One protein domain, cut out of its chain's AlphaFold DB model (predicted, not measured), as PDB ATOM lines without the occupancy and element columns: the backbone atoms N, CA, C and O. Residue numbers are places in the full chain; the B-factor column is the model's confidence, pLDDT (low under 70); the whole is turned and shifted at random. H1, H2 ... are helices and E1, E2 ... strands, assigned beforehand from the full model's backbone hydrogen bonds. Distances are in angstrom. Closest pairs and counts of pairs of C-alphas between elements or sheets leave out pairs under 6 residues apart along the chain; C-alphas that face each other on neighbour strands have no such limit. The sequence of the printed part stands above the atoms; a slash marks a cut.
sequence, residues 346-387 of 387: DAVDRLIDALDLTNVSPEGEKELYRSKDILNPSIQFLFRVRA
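AT A GLANCE: This is residues 346 to 387 of the 387 residues of the protein "Ku domain-containing protein" of Soboliphyme baturini (UniProt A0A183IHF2). The model is an open, strung-out chain with a small two-strand hairpin, E1 and E2, at a turn between two arms. One arm holds helix H1; the other is a stretch without a named element followed by helix H2, and neither helix packs on the hairpin or on the other helix. The printed part has 42 residues, with two named helices and two named strands in the order H1, E1, E2, H2; the sheet, in the order E1 - E2, is antiparallel, and the class is mixed, helices and strands. The whole is extended, with a radius of gyration of the C-alphas of 16.6 A, and its outline is flat, spanning 48 by 30 by 11 A.

IN THESE COORDINATES: H1 is residues 346 to 354, 12.2 A long, beginning at C-alpha 346 (-34.358, 6.016, 38.413). E1 is residues 358 to 361, 9.2 A long, and E2 is residues 364 to 367, 9.5 A long, beginning at C-alpha 364 (-20.860, -17.224, 45.999). H2 is residues 377 to 386, 14.3 A long, ending at C-alpha 386 (8.445, 8.169, 62.088).

HOW THE PARTS SIT: E1 and E2 form a hairpin, antiparallel at 149 degrees between their directions. The C-alphas of Val 360 and Glu 365 face each other at 4.6 A. N 359 and O 366, 3.1 A apart, and N 364 and O 361, 2.9 A apart, are within hydrogen-bond range. H1 is apart from E2 and from H2, and E1 is apart from H2. In H1 and H2 every O i to N i+4 pair is within hydrogen-bond range.

THE WHOLE: The two C-alphas farthest apart, those of Asp 346 and Ala 387, the chain's last residue, are 50.0 A apart. Residues 346 to 355 and 371 to 387 stand free. The printed part has no cut and no long link. Its mean pLDDT is 79.3, and residues 359 to 366 and 386 to 387 are under 70.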
ATOM      1  N   ASP A 346     -35.105   6.685  39.485       97.19
ATOM      2  CA  ASP A 346     -34.358   6.016  38.413       97.19
ATOM      3  C   ASP A 346     -32.868   6.412  38.384       97.19
ATOM      4  O   ASP A 346     -31.991   5.587  38.123       97.19
ATOM      5  N   ALA A 347     -32.543   7.675  38.680       97.00
ATOM      6  CA  ALA A 347     -31.153   8.115  38.780       97.00
ATOM      7  C   ALA A 347     -30.412   7.468  39.964       97.00
ATOM      8  O   ALA A 347     -29.234   7.130  39.834       97.00
ATOM      9  N   VAL A 348     -31.083   7.297  41.108       96.88
ATOM     10  CA  VAL A 348     -30.510   6.627  42.284       96.88
ATOM     11  C   VAL A 348     -30.395   5.123  42.050       96.88
ATOM     12  O   VAL A 348     -29.367   4.557  42.404       96.88
ATOM     13  N   ASP A 349     -31.373   4.496  41.398       96.50
ATOM     14  CA  ASP A 349     -31.318   3.073  41.046       96.50
ATOM     15  C   ASP A 349     -30.122   2.791  40.126       96.50
ATOM     16  O   ASP A 349     -29.279   1.948  40.434       96.50
ATOM     17  N   ARG A 350     -29.940   3.609  39.078       96.75
ATOM     18  CA  ARG A 350     -28.750   3.539  38.213       96.75
ATOM     19  C   ARG A 350     -27.440   3.744  38.975       96.75
ATOM     20  O   ARG A 350     -26.424   3.161  38.604       96.75
ATOM     21  N   LEU A 351     -27.438   4.586  40.009       96.62
ATOM     22  CA  LEU A 351     -26.259   4.813  40.844       96.62
ATOM     23  C   LEU A 351     -25.955   3.606  41.739       96.62
ATOM     24  O   LEU A 351     -24.784   3.261  41.890       96.62
ATOM     25  N   ILE A 352     -26.981   2.978  42.320       94.50
ATOM     26  CA  ILE A 352     -26.843   1.768  43.138       94.50
ATOM     27  C   ILE A 352     -26.272   0.637  42.281       94.50
ATOM     28  O   ILE A 352     -25.274   0.043  42.679       94.50
ATOM     29  N   ASP A 353     -26.822   0.418  41.085       91.25
ATOM     30  CA  ASP A 353     -26.348  -0.619  40.162       91.25
ATOM     31  C   ASP A 353     -24.903  -0.366  39.696       91.25
ATOM     32  O   ASP A 353     -24.108  -1.295  39.559       91.25
ATOM     33  N   ALA A 354     -24.532   0.899  39.469       92.19
ATOM     34  CA  ALA A 354     -23.182   1.263  39.038       92.19
ATOM     35  C   ALA A 354     -22.126   1.166  40.155       92.19
ATOM     36  O   ALA A 354     -20.944   0.987  39.854       92.19
ATOM     37  N   LEU A 355     -22.526   1.324  41.424       89.56
ATOM     38  CA  LEU A 355     -21.638   1.321  42.595       89.56
ATOM     39  C   LEU A 355     -21.795   0.072  43.474       89.56
ATOM     40  O   LEU A 355     -21.312   0.062  44.610       89.56
ATOM     41  N   ASP A 356     -22.445  -0.976  42.971       86.25
ATOM     42  CA  ASP A 356     -22.569  -2.230  43.701       86.25
ATOM     43  C   ASP A 356     -21.193  -2.900  43.855       86.25
ATOM     44  O   ASP A 356     -20.465  -3.164  42.896       86.25
ATOM     45  N   LEU A 357     -20.817  -3.163  45.106       85.38
ATOM     46  CA  LEU A 357     -19.559  -3.813  45.476       85.38
ATOM     47  C   LEU A 357     -19.728  -5.326  45.668       85.38
ATOM     48  O   LEU A 357     -18.766  -6.010  46.041       85.38
ATOM     49  N   THR A 358     -20.926  -5.864  45.436       82.50
ATOM     50  CA  THR A 358     -21.215  -7.291  45.552       82.50
ATOM     51  C   THR A 358     -21.211  -7.959  44.179       82.50
ATOM     52  O   THR A 358     -22.113  -7.792  43.372       82.50
ATOM     53  N   ASN A 359     -20.183  -8.765  43.887       68.56
ATOM     54  CA  ASN A 359     -20.206  -9.603  42.689       68.56
ATOM     55  C   ASN A 359     -20.798 -10.969  43.038       68.56
ATOM     56  O   ASN A 359     -20.176 -11.772  43.742       68.56
ATOM     57  N   VAL A 360     -21.989 -11.255  42.516       61.00
ATOM     58  CA  VAL A 360     -22.608 -12.579  42.624       61.00
ATOM     59  C   VAL A 360     -21.969 -13.495  41.578       61.00
ATOM     60  O   VAL A 360     -22.376 -13.537  40.420       61.00
ATOM     61  N   SER A 361     -20.920 -14.212  41.973       58.78
ATOM     62  CA  SER A 361     -20.343 -15.285  41.159       58.78
ATOM     63  C   SER A 361     -21.072 -16.608  41.446       58.78
ATOM     64  O   SER A 361     -21.630 -16.766  42.534       58.78
ATOM     65  N   PRO A 362     -21.058 -17.600  40.536       57.56
ATOM     66  CA  PRO A 362     -21.645 -18.919  40.804       57.56
ATOM     67  C   PRO A 362     -20.996 -19.654  41.996       57.56
ATOM     68  O   PRO A 362     -21.588 -20.586  42.532       57.56
ATOM     69  N   GLU A 363     -19.813 -19.220  42.446       60.00
ATOM     70  CA  GLU A 363     -19.111 -19.743  43.629       60.00
ATOM     71  C   GLU A 363     -19.484 -19.013  44.938       60.00
ATOM     72  O   GLU A 363     -18.994 -19.372  46.011       60.00
ATOM     73  N   GLY A 364     -20.368 -18.011  44.867       60.44
ATOM     74  CA  GLY A 364     -20.860 -17.224  45.999       60.44
ATOM     75  C   GLY A 364     -20.706 -15.711  45.812       60.44
ATOM     76  O   GLY A 364     -20.157 -15.225  44.818       60.44
ATOM     77  N   GLU A 365     -21.190 -14.959  46.802       63.19
ATOM     78  CA  GLU A 365     -21.013 -13.506  46.891       63.19
ATOM     79  C   GLU A 365     -19.535 -13.179  47.149       63.19
ATOM     80  O   GLU A 365     -18.986 -13.443  48.226       63.19
ATOM     81  N   LYS A 366     -18.865 -12.605  46.149       68.56
ATOM     82  CA  LYS A 366     -17.509 -12.077  46.284       68.56
ATOM     83  C   LYS A 366     -17.597 -10.561  46.410       68.56
ATOM     84  O   LYS A 366     -17.705  -9.850  45.419       68.56
ATOM     85  N   GLU A 367     -17.537 -10.077  47.647       74.69
ATOM     86  CA  GLU A 367     -17.378  -8.649  47.938       74.69
ATOM     87  C   GLU A 367     -16.072  -8.138  47.302       74.69
ATOM     88  O   GLU A 367     -14.991  -8.663  47.599       74.69
ATOM     89  N   LEU A 368     -16.187  -7.156  46.402       77.31
ATOM     90  CA  LEU A 368     -15.071  -6.545  45.672       77.31
ATOM     91  C   LEU A 368     -14.153  -5.741  46.598       77.31
ATOM     92  O   LEU A 368     -12.937  -5.758  46.424       77.31
ATOM     93  N   TYR A 369     -14.732  -5.067  47.595       81.25
ATOM     94  CA  TYR A 369     -14.008  -4.220  48.539       81.25
ATOM     95  C   TYR A 369     -14.237  -4.664  49.985       81.25
ATOM     96  O   TYR A 369     -15.172  -4.238  50.659       81.25
ATOM     97  N   ARG A 370     -13.339  -5.513  50.491       79.56
ATOM     98  CA  ARG A 370     -13.403  -6.033  51.862       79.56
ATOM     99  C   ARG A 370     -12.688  -5.105  52.832       79.56
ATOM    100  O   ARG A 370     -11.538  -5.331  53.198       79.56
ATOM    101  N   SER A 371     -13.394  -4.083  53.304       81.25
ATOM    102  CA  SER A 371     -12.852  -3.117  54.276       81.25
ATOM    103  C   SER A 371     -12.305  -3.759  55.560       81.25
ATOM    104  O   SER A 371     -11.387  -3.223  56.170       81.25
ATOM    105  N   LYS A 372     -12.822  -4.932  55.952       79.25
ATOM    106  CA  LYS A 372     -12.374  -5.691  57.136       79.25
ATOM    107  C   LYS A 372     -10.964  -6.271  57.007       79.25
ATOM    108  O   LYS A 372     -10.318  -6.487  58.028       79.25
ATOM    109  N   ASP A 373     -10.514  -6.524  55.780       77.81
ATOM    110  CA  ASP A 373      -9.187  -7.079  55.500       77.81
ATOM    111  C   ASP A 373      -8.129  -5.961  55.393       77.81
ATOM    112  O   ASP A 373      -6.925  -6.220  55.413       77.81
ATOM    113  N   ILE A 374      -8.571  -4.700  55.320       82.75
ATOM    114  CA  ILE A 374      -7.710  -3.525  55.197       82.75
ATOM    115  C   ILE A 374      -7.285  -3.055  56.591       82.75
ATOM    116  O   ILE A 374      -8.097  -2.830  57.489       82.75
ATOM    117  N   LEU A 375      -5.976  -2.889  56.776       79.31
ATOM    118  CA  LEU A 375      -5.407  -2.354  58.012       79.31
ATOM    119  C   LEU A 375      -5.719  -0.860  58.162       79.31
ATOM    120  O   LEU A 375      -5.856  -0.140  57.180       79.31
ATOM    121  N   ASN A 376      -5.756  -0.371  59.404       80.62
ATOM    122  CA  ASN A 376      -5.999   1.045  59.670       80.62
ATOM    123  C   ASN A 376      -4.904   1.928  59.020       80.62
ATOM    124  O   ASN A 376      -3.739   1.848  59.440       80.62
ATOM    125  N   PRO A 377      -5.257   2.797  58.051       85.62
ATOM    126  CA  PRO A 377      -4.283   3.600  57.313       85.62
ATOM    127  C   PRO A 377      -3.575   4.630  58.200       85.62
ATOM    128  O   PRO A 377      -2.407   4.926  57.968       85.62
ATOM    129  N   SER A 378      -4.214   5.123  59.265       82.25
ATOM    130  CA  SER A 378      -3.605   6.093  60.186       82.25
ATOM    131  C   SER A 378      -2.398   5.514  60.923       82.25
ATOM    132  O   SER A 378      -1.427   6.222  61.182       82.25
ATOM    133  N   ILE A 379      -2.429   4.214  61.236       78.69
ATOM    134  CA  ILE A 379      -1.300   3.522  61.875       78.69
ATOM    135  C   ILE A 379      -0.144   3.378  60.878       78.69
ATOM    136  O   ILE A 379       1.005   3.639  61.225       78.69
ATOM    137  N   GLN A 380      -0.444   3.019  59.628       72.81
ATOM    138  CA  GLN A 380       0.569   2.914  58.573       72.81
ATOM    139  C   GLN A 380       1.202   4.275  58.255       72.81
ATOM    140  O   GLN A 380       2.420   4.375  58.114       72.81
ATOM    141  N   PHE A 381       0.389   5.332  58.196       80.44
ATOM    142  CA  PHE A 381       0.863   6.699  58.013       80.44
ATOM    143  C   PHE A 381       1.795   7.130  59.152       80.44
ATOM    144  O   PHE A 381       2.873   7.662  58.897       80.44
ATOM    145  N   LEU A 382       1.431   6.830  60.403       80.44
ATOM    146  CA  LEU A 382       2.273   7.119  61.565       80.44
ATOM    147  C   LEU A 382       3.647   6.441  61.473       80.44
ATOM    148  O   LEU A 382       4.649   7.056  61.831       80.44
ATOM    149  N   PHE A 383       3.700   5.193  60.999       77.38
ATOM    150  CA  PHE A 383       4.960   4.470  60.824       77.38
ATOM    151  C   PHE A 383       5.830   5.101  59.742       77.38
ATOM    152  O   PHE A 383       7.021   5.289  59.965       77.38
ATOM    153  N   ARG A 384       5.224   5.515  58.625       74.56
ATOM    154  CA  ARG A 384       5.932   6.180  57.527       74.56
ATOM    155  C   ARG A 384       6.527   7.531  57.925       74.56
ATOM    156  O   ARG A 384       7.592   7.869  57.442       74.56
ATOM    157  N   VAL A 385       5.840   8.309  58.763       76.19
ATOM    158  CA  VAL A 385       6.331   9.628  59.213       76.19
ATOM    159  C   VAL A 385       7.433   9.508  60.271       76.19
ATOM    160  O   VAL A 385       8.213  10.439  60.458       76.19
ATOM    161  N   ARG A 386       7.468   8.397  61.013       69.56
ATOM    162  CA  ARG A 386       8.445   8.169  62.088       69.56
ATOM    163  C   ARG A 386       9.695   7.405  61.650       69.56
ATOM    164  O   ARG A 386      10.673   7.454  62.392       69.56
ATOM    165  N   ALA A 387       9.615   6.664  60.547       59.34
ATOM    166  CA  ALA A 387      10.762   6.077  59.860       59.34
ATOM    167  C   ALA A 387      11.558   7.178  59.150       59.34
ATOM    168  O   ALA A 387      12.806   7.098  59.193       59.34
TER     169      ALA A 387